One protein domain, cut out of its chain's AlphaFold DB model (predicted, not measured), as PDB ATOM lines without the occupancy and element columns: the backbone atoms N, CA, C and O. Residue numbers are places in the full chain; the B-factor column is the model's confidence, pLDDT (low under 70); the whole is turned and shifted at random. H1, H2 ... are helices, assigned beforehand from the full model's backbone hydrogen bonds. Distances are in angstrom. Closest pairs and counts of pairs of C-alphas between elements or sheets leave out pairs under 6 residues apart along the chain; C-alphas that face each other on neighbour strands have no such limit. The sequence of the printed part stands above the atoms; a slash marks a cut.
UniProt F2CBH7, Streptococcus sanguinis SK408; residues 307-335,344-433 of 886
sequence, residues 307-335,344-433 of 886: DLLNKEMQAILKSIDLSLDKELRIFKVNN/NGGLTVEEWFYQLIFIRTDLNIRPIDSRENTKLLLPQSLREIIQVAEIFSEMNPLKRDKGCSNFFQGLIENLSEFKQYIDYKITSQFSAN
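AT A GLANCE: This is residues 307 to 335 and 344 to 433 of the 886 residues of a protein of Streptococcus sanguinis SK408 (UniProt F2CBH7). One long helix, H5, makes one side of the domain; H3 and H4 pack on part of its length, and the small pair H1 and H2 sits on the far side of H3 and H4 from H5. H4 and H5 form a helical hairpin, and the loop of residues 367 to 373 sticks out. The printed part has 119 residues with five named helices, H1 to H5 in chain order, and no named strand: all helix. It is compact, with a radius of gyration of the C-alphas of 15.1 A and spans of 47 by 32 by 25 A.

HOW THE PARTS SIT: H1, residues 313 to 320, touches H2, residues 322 to 327, at a steep tilt of 48 degrees, opposite ways; their closest C-alphas, of Leu 317 and Asp 325, are 5.5 A apart. H3, residues 349 to 361, is close to H1 but not clearly touching, with the C-alphas of Met 313 and Val 349 closest at 4.9 A. H4, residues 382 to 394, is near H1 and near H3, with 8 pairs of C-alphas within 10 A in each case. H5, residues 405 to 429, touches H4 with residues 414 to 421 alone, at a shallow tilt of 25 degrees, opposite ways; the C-alphas of Ile 391 and Glu 417 are closest, 6.6 A apart. H3 touches H5 with residues 357 to 361 alone, at a steep tilt of 42 degrees; the closest C-alphas, of Thr 361 and Leu 411, are 5.4 A apart. H1 and H2 are apart from H5. Every O i to N i+4 pair is within hydrogen-bond range in H1, H3, H4 and H5; in H2 0 of 2 are, against 2 of 3 O i to N i+3 pairs.

IN THESE COORDINATES: H1 begins at C-alpha 313, (-37.033, -40.962, -9.770). H3 is 17.8 A long, H4 18.9 A and H5 36.2 A, ending at C-alpha 429, (-27.016, -62.810, -8.426).

THE WHOLE: The C-alphas of Asn 335 and Ala 432 are the farthest apart, 49.6 A. Residues 336 to 343 are not printed, and C-alphas 335 and 344 are 20.7 A apart across this cut. The link from H3 to H4 is long. The pLDDT is under 70 in residues 321 to 335, 344 to 346 and 399 to 405.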
ATOM      1  N   ASP A 307     -36.478 -48.706 -19.754       80.50
ATOM      2  CA  ASP A 307     -37.455 -47.619 -19.599       80.50
ATOM      3  C   ASP A 307     -37.575 -47.185 -18.138       80.50
ATOM      4  O   ASP A 307     -37.733 -46.002 -17.854       80.50
ATOM      5  N   LEU A 308     -37.480 -48.142 -17.210       82.25
ATOM      6  CA  LEU A 308     -37.524 -47.876 -15.780       82.25
ATOM      7  C   LEU A 308     -36.305 -47.073 -15.308       82.25
ATOM      8  O   LEU A 308     -36.471 -46.106 -14.570       82.25
ATOM      9  N   LEU A 309     -35.100 -47.455 -15.742       84.19
ATOM     10  CA  LEU A 309     -33.860 -46.772 -15.357       84.19
ATOM     11  C   LEU A 309     -33.794 -45.331 -15.879       84.19
ATOM     12  O   LEU A 309     -33.295 -44.458 -15.175       84.19
ATOM     13  N   ASN A 310     -34.359 -45.083 -17.063       85.06
ATOM     14  CA  ASN A 310     -34.421 -43.762 -17.696       85.06
ATOM     15  C   ASN A 310     -35.581 -42.889 -17.193       85.06
ATOM     16  O   ASN A 310     -35.755 -41.763 -17.660       85.06
ATOM     17  N   LYS A 311     -36.415 -43.397 -16.282       83.00
ATOM     18  CA  LYS A 311     -37.548 -42.646 -15.743       83.00
ATOM     19  C   LYS A 311     -37.092 -41.726 -14.619       83.00
ATOM     20  O   LYS A 311     -36.181 -42.064 -13.872       83.00
ATOM     21  N   GLU A 312     -37.757 -40.589 -14.461       84.06
ATOM     22  CA  GLU A 312     -37.467 -39.674 -13.359       84.06
ATOM     23  C   GLU A 312     -37.813 -40.315 -12.009       84.06
ATOM     24  O   GLU A 312     -38.963 -40.704 -11.763       84.06
ATOM     25  N   MET A 313     -36.837 -40.377 -11.100       82.75
ATOM     26  CA  MET A 313     -37.033 -40.962  -9.770       82.75
ATOM     27  C   MET A 313     -38.109 -40.204  -8.979       82.75
ATOM     28  O   MET A 313     -38.932 -40.810  -8.294       82.75
ATOM     29  N   GLN A 314     -38.168 -38.877  -9.127       77.38
ATOM     30  CA  GLN A 314     -39.175 -38.042  -8.465       77.38
ATOM     31  C   GLN A 314     -40.603 -38.389  -8.901       77.38
ATOM     32  O   GLN A 314     -41.512 -38.373  -8.075       77.38
ATOM     33  N   ALA A 315     -40.821 -38.722 -10.177       75.62
ATOM     34  CA  ALA A 315     -42.136 -39.134 -10.660       75.62
ATOM     35  C   ALA A 315     -42.569 -40.463 -10.023       75.62
ATOM     36  O   ALA A 315     -43.729 -40.615  -9.632       75.62
ATOM     37  N   ILE A 316     -41.631 -41.406  -9.859       78.50
ATOM     38  CA  ILE A 316     -41.881 -42.678  -9.168       78.50
ATOM     39  C   ILE A 316     -42.215 -42.418  -7.695       78.50
ATOM     40  O   ILE A 316     -43.262 -42.862  -7.236       78.50
ATOM     41  N   LEU A 317     -41.395 -41.646  -6.978       76.62
ATOM     42  CA  LEU A 317     -41.611 -41.359  -5.557       76.62
ATOM     43  C   LEU A 317     -42.932 -40.621  -5.303       76.62
ATOM     44  O   LEU A 317     -43.715 -41.068  -4.471       76.62
ATOM     45  N   LYS A 318     -43.244 -39.569  -6.075       74.56
ATOM     46  CA  LYS A 318     -44.518 -38.828  -5.963       74.56
ATOM     47  C   LYS A 318     -45.743 -39.694  -6.261       74.56
ATOM     48  O   LYS A 318     -46.809 -39.442  -5.711       74.56
ATOM     49  N   SER A 319     -45.603 -40.699  -7.129       72.19
ATOM     50  CA  SER A 319     -46.681 -41.655  -7.418       72.19
ATOM     51  C   SER A 319     -46.994 -42.580  -6.244       72.19
ATOM     52  O   SER A 319     -48.087 -43.139  -6.199       72.19
ATOM     53  N   ILE A 320     -46.027 -42.770  -5.345       71.69
ATOM     54  CA  ILE A 320     -46.146 -43.605  -4.151       71.69
ATOM     55  C   ILE A 320     -46.641 -42.745  -2.986       71.69
ATOM     56  O   ILE A 320     -47.718 -43.000  -2.453       71.69
ATOM     57  N   ASP A 321     -45.876 -41.708  -2.636       68.50
ATOM     58  CA  ASP A 321     -46.230 -40.703  -1.637       68.50
ATOM     59  C   ASP A 321     -45.410 -39.412  -1.851       68.50
ATOM     60  O   ASP A 321     -44.192 -39.429  -2.039       68.50
ATOM     61  N   LEU A 322     -46.081 -38.260  -1.766       60.59
ATOM     62  CA  LEU A 322     -45.468 -36.929  -1.800       60.59
ATOM     63  C   LEU A 322     -44.498 -36.692  -0.626       60.59
ATOM     64  O   LEU A 322     -43.642 -35.810  -0.719       60.59
ATOM     65  N   SER A 323     -44.630 -37.436   0.479       62.75
ATOM     66  CA  SER A 323     -43.714 -37.345   1.623       62.75
ATOM     67  C   SER A 323     -42.331 -37.952   1.325       62.75
ATOM     68  O   SER A 323     -41.320 -37.322   1.641       62.75
ATOM     69  N   LEU A 324     -42.278 -39.091   0.618       62.97
ATOM     70  CA  LEU A 324     -41.047 -39.810   0.252       62.97
ATOM     71  C   LEU A 324     -40.118 -38.965  -0.624       62.97
ATOM     72  O   LEU A 324     -38.898 -38.981  -0.454       62.97
ATOM     73  N   ASP A 325     -40.704 -38.169  -1.521       64.12
ATOM     74  CA  ASP A 325     -39.977 -37.203  -2.349       64.12
ATOM     75  C   ASP A 325     -39.163 -36.221  -1.485       64.12
ATOM     76  O   ASP A 325     -38.055 -35.851  -1.847       64.12
ATOM     77  N   LYS A 326     -39.637 -35.829  -0.294       64.75
ATOM     78  CA  LYS A 326     -38.891 -34.904   0.579       64.75
ATOM     79  C   LYS A 326     -37.688 -35.546   1.271       64.75
ATOM     80  O   LYS A 326     -36.735 -34.832   1.581       64.75
ATOM     81  N   GLU A 327     -37.729 -36.843   1.562       62.03
ATOM     82  CA  GLU A 327     -36.651 -37.534   2.283       62.03
ATOM     83  C   GLU A 327     -35.540 -38.036   1.361       62.03
ATOM     84  O   GLU A 327     -34.361 -37.909   1.696       62.03
ATOM     85  N   LEU A 328     -35.916 -38.529   0.181       65.25
ATOM     86  CA  LEU A 328     -35.009 -39.118  -0.809       65.25
ATOM     87  C   LEU A 328     -34.539 -38.125  -1.879       65.25
ATOM     88  O   LEU A 328     -33.833 -38.497  -2.824       65.25
ATOM     89  N   ARG A 329     -34.903 -36.847  -1.734       62.78
ATOM     90  CA  ARG A 329     -34.296 -35.762  -2.501       62.78
ATOM     91  C   ARG A 329     -32.808 -35.698  -2.186       62.78
ATOM     92  O   ARG A 329     -32.393 -35.540  -1.040       62.78
ATOM     93  N   ILE A 330     -32.020 -35.761  -3.252       55.00
ATOM     94  CA  ILE A 330     -30.569 -35.561  -3.220       55.00
ATOM     95  C   ILE A 330     -30.225 -34.176  -2.638       55.00
ATOM     96  O   ILE A 330     -29.245 -34.035  -1.913       55.00
ATOM     97  N   PHE A 331     -31.102 -33.186  -2.842       48.44
ATOM     98  CA  PHE A 331     -30.983 -31.847  -2.277       48.44
ATOM     99  C   PHE A 331     -31.937 -31.657  -1.092       48.44
ATOM    100  O   PHE A 331     -33.113 -31.332  -1.270       48.44
ATOM    101  N   LYS A 332     -31.432 -31.790   0.137       39.91
ATOM    102  CA  LYS A 332     -32.057 -31.137   1.295       39.91
ATOM    103  C   LYS A 332     -31.317 -29.831   1.566       39.91
ATOM    104  O   LYS A 332     -30.204 -29.838   2.073       39.91
ATOM    105  N   VAL A 333     -31.969 -28.738   1.167       33.34
ATOM    106  CA  VAL A 333     -31.979 -27.397   1.775       33.34
ATOM    107  C   VAL A 333     -30.979 -27.235   2.930       33.34
ATOM    108  O   VAL A 333     -31.346 -27.322   4.100       33.34
ATOM    109  N   ASN A 334     -29.717 -26.954   2.606       28.91
ATOM    110  CA  ASN A 334     -28.874 -26.189   3.512       28.91
ATOM    111  C   ASN A 334     -29.258 -24.722   3.324       28.91
ATOM    112  O   ASN A 334     -29.193 -24.188   2.218       28.91
ATOM    113  N   ASN A 335     -29.668 -24.073   4.411       32.75
ATOM    114  CA  ASN A 335     -30.125 -22.682   4.471       32.75
ATOM    115  C   ASN A 335     -29.067 -21.625   4.084       32.75
ATOM    116  O   ASN A 335     -29.264 -20.446   4.363       32.75
ATOM    117  N   ASN A 344     -34.287 -27.950 -14.290       38.06
ATOM    118  CA  ASN A 344     -35.657 -28.261 -14.698       38.06
ATOM    119  C   ASN A 344     -35.817 -29.670 -15.326       38.06
ATOM    120  O   ASN A 344     -36.780 -29.906 -16.055       38.06
ATOM    121  N   GLY A 345     -34.886 -30.599 -15.092       48.25
ATOM    122  CA  GLY A 345     -34.978 -32.004 -15.482       48.25
ATOM    123  C   GLY A 345     -34.877 -32.890 -14.244       48.25
ATOM    124  O   GLY A 345     -33.919 -32.780 -13.480       48.25
ATOM    125  N   GLY A 346     -35.862 -33.761 -14.015       65.56
ATOM    126  CA  GLY A 346     -35.762 -34.746 -12.942       65.56
ATOM    127  C   GLY A 346     -34.618 -35.727 -13.218       65.56
ATOM    128  O   GLY A 346     -34.449 -36.184 -14.344       65.56
ATOM    129  N   LEU A 347     -33.842 -36.080 -12.189       78.38
ATOM    130  CA  LEU A 347     -32.809 -37.115 -12.308       78.38
ATOM    131  C   LEU A 347     -33.446 -38.466 -12.636       78.38
ATOM    132  O   LEU A 347     -34.427 -38.878 -11.994       78.38
ATOM    133  N   THR A 348     -32.863 -39.174 -13.602       86.94
ATOM    134  CA  THR A 348     -33.243 -40.562 -13.893       86.94
ATOM    135  C   THR A 348     -32.943 -41.472 -12.694       86.94
ATOM    136  O   THR A 348     -32.133 -41.126 -11.832       86.94
ATOM    137  N   VAL A 349     -33.577 -42.647 -12.604       86.06
ATOM    138  CA  VAL A 349     -33.306 -43.617 -11.520       86.06
ATOM    139  C   VAL A 349     -31.822 -43.992 -11.469       86.06
ATOM    140  O   VAL A 349     -31.248 -44.081 -10.383       86.06
ATOM    141  N   GLU A 350     -31.188 -44.190 -12.629       88.44
ATOM    142  CA  GLU A 350     -29.757 -44.496 -12.709       88.44
ATOM    143  C   GLU A 350     -28.889 -43.342 -12.186       88.44
ATOM    144  O   GLU A 350     -27.981 -43.554 -11.378       88.44
ATOM    145  N   GLU A 351     -29.166 -42.109 -12.613       85.38
ATOM    146  CA  GLU A 351     -28.419 -40.939 -12.151       85.38
ATOM    147  C   GLU A 351     -28.605 -40.693 -10.662       85.38
ATOM    148  O   GLU A 351     -27.614 -40.501  -9.954       85.38
ATOM    149  N   TRP A 352     -29.849 -40.776 -10.189       86.62
ATOM    150  CA  TRP A 352     -30.197 -40.643  -8.783       86.62
ATOM    151  C   TRP A 352     -29.452 -41.667  -7.924       86.62
ATOM    152  O   TRP A 352     -28.857 -41.292  -6.917       86.62
ATOM    153  N   PHE A 353     -29.409 -42.935  -8.345       89.56
ATOM    154  CA  PHE A 353     -28.733 -44.000  -7.604       89.56
ATOM    155  C   PHE A 353     -27.246 -43.689  -7.385       89.56
ATOM    156  O   PHE A 353     -26.758 -43.715  -6.256       89.56
ATOM    157  N   TYR A 354     -26.526 -43.351  -8.458       86.88
ATOM    158  CA  TYR A 354     -25.093 -43.063  -8.368       86.88
ATOM    159  C   TYR A 354     -24.787 -41.772  -7.612       86.88
ATOM    160  O   TYR A 354     -23.843 -41.742  -6.824       86.88
ATOM    161  N   GLN A 355     -25.567 -40.713  -7.843       82.62
ATOM    162  CA  GLN A 355     -25.369 -39.441  -7.154       82.62
ATOM    163  C   GLN A 355     -25.677 -39.554  -5.661       82.62
ATOM    164  O   GLN A 355     -24.929 -39.010  -4.854       82.62
ATOM    165  N   LEU A 356     -26.726 -40.287  -5.277       85.12
ATOM    166  CA  LEU A 356     -27.063 -40.480  -3.870       85.12
ATOM    167  C   LEU A 356     -25.971 -41.273  -3.149       85.12
ATOM    168  O   LEU A 356     -25.528 -40.838  -2.088       85.12
ATOM    169  N   ILE A 357     -25.473 -42.368  -3.742       88.56
ATOM    170  CA  ILE A 357     -24.328 -43.108  -3.184       88.56
ATOM    171  C   ILE A 357     -23.140 -42.173  -3.002       88.56
ATOM    172  O   ILE A 357     -22.578 -42.132  -1.909       88.56
ATOM    173  N   PHE A 358     -22.785 -41.403  -4.034       85.31
ATOM    174  CA  PHE A 358     -21.680 -40.460  -3.941       85.31
ATOM    175  C   PHE A 358     -21.895 -39.490  -2.777       85.31
ATOM    176  O   PHE A 358     -21.081 -39.491  -1.865       85.31
ATOM    177  N   ILE A 359     -23.027 -38.783  -2.729       79.25
ATOM    178  CA  ILE A 359     -23.347 -37.761  -1.716       79.25
ATOM    179  C   ILE A 359     -23.433 -38.323  -0.288       79.25
ATOM    180  O   ILE A 359     -23.147 -37.613   0.674       79.25
ATOM    181  N   ARG A 360     -23.831 -39.587  -0.111       83.81
ATOM    182  CA  ARG A 360     -23.983 -40.198   1.222       83.81
ATOM    183  C   ARG A 360     -22.746 -40.948   1.700       83.81
ATOM    184  O   ARG A 360     -22.543 -41.028   2.907       83.81
ATOM    185  N   THR A 361     -21.929 -41.480   0.795       87.06
ATOM    186  CA  THR A 361     -20.802 -42.371   1.138       87.06
ATOM    187  C   THR A 361     -19.438 -41.843   0.704       87.06
ATOM    188  O   THR A 361     -18.409 -42.398   1.087       87.06
ATOM    189  N   ASP A 362     -19.415 -40.775  -0.093       84.50
ATOM    190  CA  ASP A 362     -18.216 -40.206  -0.701       84.50
ATOM    191  C   ASP A 362     -17.467 -41.217  -1.611       84.50
ATOM    192  O   ASP A 362     -16.241 -41.173  -1.753       84.50
ATOM    193  N   LEU A 363     -18.202 -42.165  -2.214       88.38
ATOM    194  CA  LEU A 363     -17.701 -43.138  -3.192       88.38
ATOM    195  C   LEU A 363     -18.269 -42.876  -4.586       88.38
ATOM    196  O   LEU A 363     -19.483 -42.900  -4.788       88.38
ATOM    197  N   ASN A 364     -17.390 -42.733  -5.582       86.50
ATOM    198  CA  ASN A 364     -17.797 -42.779  -6.983       86.50
ATOM    199  C   ASN A 364     -17.576 -44.182  -7.560       86.50
ATOM    200  O   ASN A 364     -16.450 -44.598  -7.822       86.50
ATOM    201  N   ILE A 365     -18.670 -44.910  -7.759       88.81
ATOM    202  CA  ILE A 365     -18.652 -46.301  -8.226       88.81
ATOM    203  C   ILE A 365     -19.001 -46.443  -9.712       88.81
ATOM    204  O   ILE A 365     -19.270 -47.556 -10.168       88.81
ATOM    205  N   ARG A 366     -19.083 -45.344 -10.477       85.94
ATOM    206  CA  ARG A 366     -19.304 -45.439 -11.926       85.94
ATOM    207  C   ARG A 366     -18.013 -45.941 -12.581       85.94
ATOM    208  O   ARG A 366     -16.985 -45.275 -12.458       85.94
ATOM    209  N   PRO A 367     -18.031 -47.096 -13.267       80.44
ATOM    210  CA  PRO A 367     -16.839 -47.594 -13.918       80.44
ATOM    211  C   PRO A 367     -16.535 -46.755 -15.153       80.44
ATOM    212  O   PRO A 367     -17.425 -46.330 -15.889       80.44
ATOM    213  N   ILE A 368     -15.249 -46.564 -15.404       78.44
ATOM    214  CA  ILE A 368     -14.754 -45.875 -16.603       78.44
ATOM    215  C   ILE A 368     -14.532 -46.894 -17.724       78.44
ATOM    216  O   ILE A 368     -14.467 -46.558 -18.909       78.44
ATOM    217  N   ASP A 369     -14.427 -48.174 -17.356       76.88
ATOM    218  CA  ASP A 369     -14.460 -49.278 -18.296       76.88
ATOM    219  C   ASP A 369     -15.870 -49.600 -18.754       76.88
ATOM    220  O   ASP A 369     -16.644 -50.211 -18.028       76.88
ATOM    221  N   SER A 370     -16.167 -49.283 -20.012       75.31
ATOM    222  CA  SER A 370     -17.432 -49.635 -20.654       75.31
ATOM    223  C   SER A 370     -17.682 -51.145 -20.735       75.31
ATOM    224  O   SER A 370     -18.814 -51.553 -20.986       75.31
ATOM    225  N   ARG A 371     -16.651 -51.989 -20.555       77.81
ATOM    226  CA  ARG A 371     -16.813 -53.452 -20.459       77.81
ATOM    227  C   ARG A 371     -17.423 -53.884 -19.124       77.81
ATOM    228  O   ARG A 371     -18.031 -54.950 -19.057       77.81
ATOM    229  N   GLU A 372     -17.264 -53.093 -18.063       79.81
ATOM    230  CA  GLU A 372     -17.790 -53.424 -16.739       79.81
ATOM    231  C   GLU A 372     -19.304 -53.215 -16.703       79.81
ATOM    232  O   GLU A 372     -19.821 -52.114 -16.874       79.81
ATOM    233  N   ASN A 373     -20.035 -54.311 -16.502       74.69
ATOM    234  CA  ASN A 373     -21.488 -54.292 -16.523       74.69
ATOM    235  C   ASN A 373     -22.046 -53.749 -15.202       74.69
ATOM    236  O   ASN A 373     -22.141 -54.470 -14.206       74.69
ATOM    237  N   THR A 374     -22.481 -52.495 -15.219       81.44
ATOM    238  CA  THR A 374     -23.151 -51.839 -14.091       81.44
ATOM    239  C   THR A 374     -24.621 -52.197 -13.949       81.44
ATOM    240  O   THR A 374     -25.176 -52.084 -12.857       81.44
ATOM    241  N   LYS A 375     -25.268 -52.643 -15.033       81.69
ATOM    242  CA  LYS A 375     -26.729 -52.749 -15.092       81.69
ATOM    243  C   LYS A 375     -27.287 -53.673 -14.027       81.69
ATOM    244  O   LYS A 375     -28.376 -53.416 -13.549       81.69
ATOM    245  N   LEU A 376     -26.556 -54.721 -13.650       84.62
ATOM    246  CA  LEU A 376     -26.989 -55.681 -12.633       84.62
ATOM    247  C   LEU A 376     -26.980 -55.093 -11.208       84.62
ATOM    248  O   LEU A 376     -27.770 -55.534 -10.373       84.62
ATOM    249  N   LEU A 377     -26.145 -54.079 -10.936       89.31
ATOM    250  CA  LEU A 377     -26.137 -53.372  -9.650       89.31
ATOM    251  C   LEU A 377     -27.400 -52.521  -9.474       89.31
ATOM    252  O   LEU A 377     -27.924 -52.434  -8.366       89.31
ATOM    253  N   LEU A 378     -27.876 -51.900 -10.553       89.56
ATOM    254  CA  LEU A 378     -29.043 -51.020 -10.537       89.56
ATOM    255  C   LEU A 378     -30.337 -51.802 -10.230       89.56
ATOM    256  O   LEU A 378     -30.424 -53.004 -10.532       89.56
ATOM    257  N   PRO A 379     -31.356 -51.152  -9.641       87.69
ATOM    258  CA  PRO A 379     -32.642 -51.794  -9.392       87.69
ATOM    259  C   PRO A 379     -33.299 -52.249 -10.706       87.69
ATOM    260  O   PRO A 379     -33.427 -51.482 -11.656       87.69
ATOM    261  N   GLN A 380     -33.714 -53.518 -10.767       82.50
ATOM    262  CA  GLN A 380     -34.243 -54.149 -11.990       82.50
ATOM    263  C   GLN A 380     -35.767 -54.068 -12.130       82.50
ATOM    264  O   GLN A 380     -36.313 -54.461 -13.163       82.50
ATOM    265  N   SER A 381     -36.462 -53.635 -11.082       82.88
ATOM    266  CA  SER A 381     -37.923 -53.608 -11.007       82.88
ATOM    267  C   SER A 381     -38.392 -52.494 -10.075       82.88
ATOM    268  O   SER A 381     -37.615 -52.010  -9.255       82.88
ATOM    269  N   LEU A 382     -39.673 -52.113 -10.151       79.44
ATOM    270  CA  LEU A 382     -40.244 -51.120  -9.230       79.44
ATOM    271  C   LEU A 382     -40.131 -51.576  -7.770       79.44
ATOM    272  O   LEU A 382     -39.850 -50.767  -6.895       79.44
ATOM    273  N   ARG A 383     -40.288 -52.881  -7.512       78.88
ATOM    274  CA  ARG A 383     -40.100 -53.450  -6.171       78.88
ATOM    275  C   ARG A 383     -38.674 -53.237  -5.663       78.88
ATOM    276  O   ARG A 383     -38.498 -52.834  -4.521       78.88
ATOM    277  N   GLU A 384     -37.675 -53.490  -6.505       82.62
ATOM    278  CA  GLU A 384     -36.278 -53.241  -6.137       82.62
ATOM    279  C   GLU A 384     -35.994 -51.749  -5.937       82.62
ATOM    280  O   GLU A 384     -35.228 -51.414  -5.046       82.62
ATOM    281  N   ILE A 385     -36.624 -50.849  -6.704       84.62
ATOM    282  CA  ILE A 385     -36.494 -49.398  -6.479       84.62
ATOM    283  C   ILE A 385     -36.971 -49.021  -5.074       84.62
ATOM    284  O   ILE A 385     -36.294 -48.255  -4.397       84.62
ATOM    285  N   ILE A 386     -38.098 -49.573  -4.619       80.44
ATOM    286  CA  ILE A 386     -38.629 -49.307  -3.273       80.44
ATOM    287  C   ILE A 386     -37.693 -49.866  -2.196       80.44
ATOM    288  O   ILE A 386     -37.441 -49.189  -1.210       80.44
ATOM    289  N   GLN A 387     -37.117 -51.052  -2.405       81.12
ATOM    290  CA  GLN A 387     -36.122 -51.622  -1.485       81.12
ATOM    291  C   GLN A 387     -34.829 -50.797  -1.435       81.12
ATOM    292  O   GLN A 387     -34.264 -50.587  -0.369       81.12
ATOM    293  N   VAL A 388     -34.355 -50.306  -2.584       85.44
ATOM    294  CA  VAL A 388     -33.204 -49.394  -2.642       85.44
ATOM    295  C   VAL A 388     -33.528 -48.093  -1.916       85.44
ATOM    296  O   VAL A 388     -32.702 -47.604  -1.156       85.44
ATOM    297  N   ALA A 389     -34.723 -47.545  -2.125       82.31
ATOM    298  CA  ALA A 389     -35.200 -46.352  -1.441       82.31
ATOM    299  C   ALA A 389     -35.295 -46.551   0.082       82.31
ATOM    300  O   ALA A 389     -34.900 -45.655   0.818       82.31
ATOM    301  N   GLU A 390     -35.741 -47.723   0.540       82.38
ATOM    302  CA  GLU A 390     -35.757 -48.128   1.951       82.38
ATOM    303  C   GLU A 390     -34.345 -48.103   2.542       82.38
ATOM    304  O   GLU A 390     -34.083 -47.302   3.438       82.38
ATOM    305  N   ILE A 391     -33.402 -48.852   1.960       81.81
ATOM    306  CA  ILE A 391     -32.004 -48.892   2.430       81.81
ATOM    307  C   ILE A 391     -31.367 -47.492   2.384       81.81
ATOM    308  O   ILE A 391     -30.650 -47.078   3.291       81.81
ATOM    309  N   PHE A 392     -31.625 -46.718   1.329       82.81
ATOM    310  CA  PHE A 392     -31.022 -45.392   1.163       82.81
ATOM    311  C   PHE A 392     -31.676 -44.325   2.046       82.81
ATOM    312  O   PHE A 392     -31.056 -43.291   2.294       82.81
ATOM    313  N   SER A 393     -32.892 -44.556   2.545       77.88
ATOM    314  CA  SER A 393     -33.520 -43.683   3.543       77.88
ATOM    315  C   SER A 393     -32.857 -43.796   4.915       77.88
ATOM    316  O   SER A 393     -32.818 -42.812   5.652       77.88
ATOM    317  N   GLU A 394     -32.279 -44.961   5.226       80.25
ATOM    318  CA  GLU A 394     -31.530 -45.193   6.464       80.25
ATOM    319  C   GLU A 394     -30.164 -44.490   6.447       80.25
ATOM    320  O   GLU A 394     -29.631 -44.143   7.502       80.25
ATOM    321  N   MET A 395     -29.628 -44.190   5.257       82.69
ATOM    322  CA  MET A 395     -28.404 -43.405   5.120       82.69
ATOM    323  C   MET A 395     -28.640 -41.963   5.578       82.69
ATOM    324  O   MET A 395     -29.362 -41.191   4.939       82.69
ATOM    325  N   ASN A 396     -27.976 -41.545   6.652       74.12
ATOM    326  CA  ASN A 396     -28.130 -40.211   7.217       74.12
ATOM    327  C   ASN A 396     -27.566 -39.132   6.272       74.12
ATOM    328  O   ASN A 396     -26.516 -39.328   5.649       74.12
ATOM    329  N   PRO A 397     -28.222 -37.963   6.142       72.00
ATOM    330  CA  PRO A 397     -27.634 -36.837   5.429       72.00
ATOM    331  C   PRO A 397     -26.360 -36.403   6.146       72.00
ATOM    332  O   PRO A 397     -26.369 -36.201   7.362       72.00
ATOM    333  N   LEU A 398     -25.272 -36.232   5.400       72.19
ATOM    334  CA  LEU A 398     -24.010 -35.784   5.972       72.19
ATOM    335  C   LEU A 398     -24.143 -34.314   6.403       72.19
ATOM    336  O   LEU A 398     -24.146 -33.407   5.571       72.19
ATOM    337  N   LYS A 399     -24.266 -34.064   7.711       64.69
ATOM    338  CA  LYS A 399     -24.211 -32.711   8.286       64.69
ATOM    339  C   LYS A 399     -22.747 -32.367   8.572       64.69
ATOM    340  O   LYS A 399     -22.063 -33.077   9.307       64.69
ATOM    341  N   ARG A 400     -22.242 -31.284   7.973       58.72
ATOM    342  CA  ARG A 400     -20.904 -30.757   8.288       58.72
ATOM    343  C   ARG A 400     -20.969 -29.981   9.607       58.72
ATOM    344  O   ARG A 400     -21.196 -28.776   9.606       58.72
ATOM    345  N   ASP A 401     -20.784 -30.675  10.724       56.28
ATOM    346  CA  ASP A 401     -20.658 -30.047  12.042       56.28
ATOM    347  C   ASP A 401     -19.217 -29.564  12.295       56.28
ATOM    348  O   ASP A 401     -18.253 -30.160  11.814       56.28
ATOM    349  N   LYS A 402     -19.048 -28.526  13.132       51.69
ATOM    350  CA  LYS A 402     -17.726 -27.997  13.553       51.69
ATOM    351  C   LYS A 402     -16.831 -29.047  14.243       51.69
ATOM    352  O   LYS A 402     -15.626 -28.854  14.376       51.69
ATOM    353  N   GLY A 403     -17.400 -30.165  14.695       52.81
ATOM    354  CA  GLY A 403     -16.664 -31.332  15.176       52.81
ATOM    355  C   GLY A 403     -16.683 -32.446  14.132       52.81
ATOM    356  O   GLY A 403     -17.623 -33.226  14.110       52.81
ATOM    357  N   CYS A 404     -15.636 -32.564  13.309       60.22
ATOM    358  CA  CYS A 404     -15.548 -33.527  12.197       60.22
ATOM    359  C   CYS A 404     -15.817 -35.014  12.542       60.22
ATOM    360  O   CYS A 404     -15.985 -35.812  11.630       60.22
ATOM    361  N   SER A 405     -15.858 -35.401  13.824       63.44
ATOM    362  CA  SER A 405     -16.120 -36.776  14.281       63.44
ATOM    363  C   SER A 405     -17.516 -37.268  13.858       63.44
ATOM    364  O   SER A 405     -17.611 -38.310  13.217       63.44
ATOM    365  N   ASN A 406     -18.572 -36.460  14.041       73.75
ATOM    366  CA  ASN A 406     -19.936 -36.818  13.610       73.75
ATOM    367  C   ASN A 406     -20.050 -37.015  12.087       73.75
ATOM    368  O   ASN A 406     -20.857 -37.813  11.617       73.75
ATOM    369  N   PHE A 407     -19.238 -36.293  11.308       80.75
ATOM    370  CA  PHE A 407     -19.229 -36.393   9.848       80.75
ATOM    371  C   PHE A 407     -18.616 -37.719   9.371       80.75
ATOM    372  O   PHE A 407     -19.214 -38.398   8.537       80.75
ATOM    373  N   PHE A 408     -17.456 -38.116   9.911       85.62
ATOM    374  CA  PHE A 408     -16.830 -39.394   9.547       85.62
ATOM    375  C   PHE A 408     -17.619 -40.591  10.064       85.62
ATOM    376  O   PHE A 408     -17.770 -41.560   9.326       85.62
ATOM    377  N   GLN A 409     -18.192 -40.494  11.265       87.50
ATOM    378  CA  GLN A 409     -19.089 -41.521  11.786       87.50
ATOM    379  C   GLN A 409     -20.304 -41.718  10.863       87.50
ATOM    380  O   GLN A 409     -20.610 -42.846  10.483       87.50
ATOM    381  N   GLY A 410     -20.924 -40.628  10.392       87.69
ATOM    382  CA  GLY A 410     -22.008 -40.702   9.407       87.69
ATOM    383  C   GLY A 410     -21.592 -41.343   8.074       87.69
ATOM    384  O   GLY A 410     -22.352 -42.124   7.507       87.69
ATOM    385  N   LEU A 411     -20.373 -41.076   7.583       89.19
ATOM    386  CA  LEU A 411     -19.834 -41.744   6.389       89.19
ATOM    387  C   LEU A 411     -19.640 -43.254   6.603       89.19
ATOM    388  O   LEU A 411     -19.938 -44.037   5.702       89.19
ATOM    389  N   ILE A 412     -19.146 -43.665   7.775       92.06
ATOM    390  CA  ILE A 412     -18.942 -45.079   8.128       92.06
ATOM    391  C   ILE A 412     -20.289 -45.810   8.200       92.06
ATOM    392  O   ILE A 412     -20.426 -46.887   7.620       92.06
ATOM    393  N   GLU A 413     -21.286 -45.211   8.854       91.94
ATOM    394  CA  GLU A 413     -22.650 -45.750   8.942       91.94
ATOM    395  C   GLU A 413     -23.281 -45.894   7.550       91.94
ATOM    396  O   GLU A 413     -23.730 -46.979   7.182       91.94
ATOM    397  N   ASN A 414     -23.214 -44.853   6.717       92.00
ATOM    398  CA  ASN A 414     -23.761 -44.900   5.358       92.00
ATOM    399  C   ASN A 414     -23.054 -45.940   4.470       92.00
ATOM    400  O   ASN A 414     -23.699 -46.601   3.654       92.00
ATOM    401  N   LEU A 415     -21.734 -46.112   4.618       94.06
ATOM    402  CA  LEU A 415     -20.988 -47.168   3.925       94.06
ATOM    403  C   LEU A 415     -21.402 -48.570   4.381       94.06
ATOM    404  O   LEU A 415     -21.411 -49.486   3.558       94.06
ATOM    405  N   SER A 416     -21.753 -48.739   5.658       92.94
ATOM    406  CA  SER A 416     -22.289 -49.995   6.190       92.94
ATOM    407  C   SER A 416     -23.631 -50.338   5.542       92.94
ATOM    408  O   SER A 416     -23.790 -51.446   5.030       92.94
ATOM    409  N   GLU A 417     -24.558 -49.379   5.453       91.44
ATOM    410  CA  GLU A 417     -25.839 -49.593   4.758       91.44
ATOM    411  C   GLU A 417     -25.641 -49.897   3.271       91.44
ATOM    412  O   GLU A 417     -26.253 -50.808   2.705       91.44
ATOM    413  N   PHE A 418     -24.702 -49.204   2.623       93.94
ATOM    414  CA  PHE A 418     -24.387 -49.493   1.230       93.94
ATOM    415  C   PHE A 418     -23.784 -50.896   1.058       93.94
ATOM    416  O   PHE A 418     -24.129 -51.606   0.111       93.94
ATOM    417  N   LYS A 419     -22.932 -51.343   1.986       94.12
ATOM    418  CA  LYS A 419     -22.374 -52.703   1.986       94.12
ATOM    419  C   LYS A 419     -23.468 -53.764   2.129       94.12
ATOM    420  O   LYS A 419     -23.418 -54.743   1.390       94.12
ATOM    421  N   GLN A 420     -24.493 -53.545   2.956       91.56
ATOM    422  CA  GLN A 420     -25.640 -54.461   3.042       91.56
ATOM    423  C   GLN A 420     -26.349 -54.624   1.688       91.56
ATOM    424  O   GLN A 420     -26.648 -55.747   1.269       91.56
ATOM    425  N   TYR A 421     -26.548 -53.523   0.955       91.88
ATOM    426  CA  TYR A 421     -27.101 -53.577  -0.399       91.88
ATOM    427  C   TYR A 421     -26.210 -54.374  -1.367       91.88
ATOM    428  O   TYR A 421     -26.705 -55.192  -2.151       91.88
ATOM    429  N   ILE A 422     -24.890 -54.173  -1.302       93.88
ATOM    430  CA  ILE A 422     -23.924 -54.927  -2.110       93.88
ATOM    431  C   ILE A 422     -23.969 -56.423  -1.781       93.88
ATOM    432  O   ILE A 422     -24.007 -57.243  -2.701       93.88
ATOM    433  N   ASP A 423     -24.048 -56.792  -0.507       92.00
ATOM    434  CA  ASP A 423     -24.108 -58.190  -0.069       92.00
ATOM    435  C   ASP A 423     -25.410 -58.876  -0.496       92.00
ATOM    436  O   ASP A 423     -25.400 -60.038  -0.925       92.00
ATOM    437  N   TYR A 424     -26.525 -58.142  -0.477       90.00
ATOM    438  CA  TYR A 424     -27.789 -58.591  -1.055       90.00
ATOM    439  C   TYR A 424     -27.665 -58.854  -2.567       90.00
ATOM    440  O   TYR A 424     -28.101 -59.906  -3.058       90.00
ATOM    441  N   LYS A 425     -27.038 -57.943  -3.325       90.62
ATOM    442  CA  LYS A 425     -26.823 -58.119  -4.773       90.62
ATOM    443  C   LYS A 425     -25.898 -59.297  -5.079       90.62
ATOM    444  O   LYS A 425     -26.248 -60.125  -5.916       90.62
ATOM    445  N   ILE A 426     -24.800 -59.446  -4.340       90.75
ATOM    446  CA  ILE A 426     -23.897 -60.601  -4.453       90.75
ATOM    447  C   ILE A 426     -24.662 -61.906  -4.203       90.75
ATOM    448  O   ILE A 426     -24.594 -62.837  -5.007       90.75
ATOM    449  N   THR A 427     -25.431 -61.973  -3.115       89.31
ATOM    450  CA  THR A 427     -26.151 -63.194  -2.730       89.31
ATOM    451  C   THR A 427     -27.229 -63.565  -3.747       89.31
ATOM    452  O   THR A 427     -27.349 -64.731  -4.124       89.31
ATOM    453  N   SER A 428     -28.004 -62.587  -4.222       86.25
ATOM    454  CA  SER A 428     -29.087 -62.828  -5.182       86.25
ATOM    455  C   SER A 428     -28.562 -63.258  -6.556       86.25
ATOM    456  O   SER A 428     -29.059 -64.235  -7.125       86.25
ATOM    457  N   GLN A 429     -27.529 -62.589  -7.072       87.62
ATOM    458  CA  GLN A 429     -27.016 -62.810  -8.426       87.62
ATOM    459  C   GLN A 429     -26.106 -64.037  -8.548       87.62
ATOM    460  O   GLN A 429     -26.139 -64.712  -9.575       87.62
ATOM    461  N   PHE A 430     -25.319 -64.351  -7.513       87.19
ATOM    462  CA  PHE A 430     -24.408 -65.505  -7.510       87.19
ATOM    463  C   PHE A 430     -24.956 -66.706  -6.731       87.19
ATOM    464  O   PHE A 430     -24.214 -67.646  -6.457       87.19
ATOM    465  N   SER A 431     -26.255 -66.730  -6.422       84.00
ATOM    466  CA  SER A 431     -26.920 -67.865  -5.756       84.00
ATOM    467  C   SER A 431     -26.690 -69.206  -6.472       84.00
ATOM    468  O   SER A 431     -26.504 -70.231  -5.819       84.00
ATOM    469  N   ALA A 432     -26.629 -69.195  -7.808       83.56
ATOM    470  CA  ALA A 432     -26.323 -70.368  -8.629       83.56
ATOM    471  C   ALA A 432     -24.811 -70.631  -8.822       83.56
ATOM    472  O   ALA A 432     -24.437 -71.704  -9.291       83.56
ATOM    473  N   ASN A 433     -23.930 -69.684  -8.464       85.19
ATOM    474  CA  ASN A 433     -22.472 -69.792  -8.597       85.19
ATOM    475  C   ASN A 433     -21.799 -69.745  -7.213       85.19
ATOM    476  O   ASN A 433     -21.263 -68.723  -6.774       85.19
TER     477      ASN A 433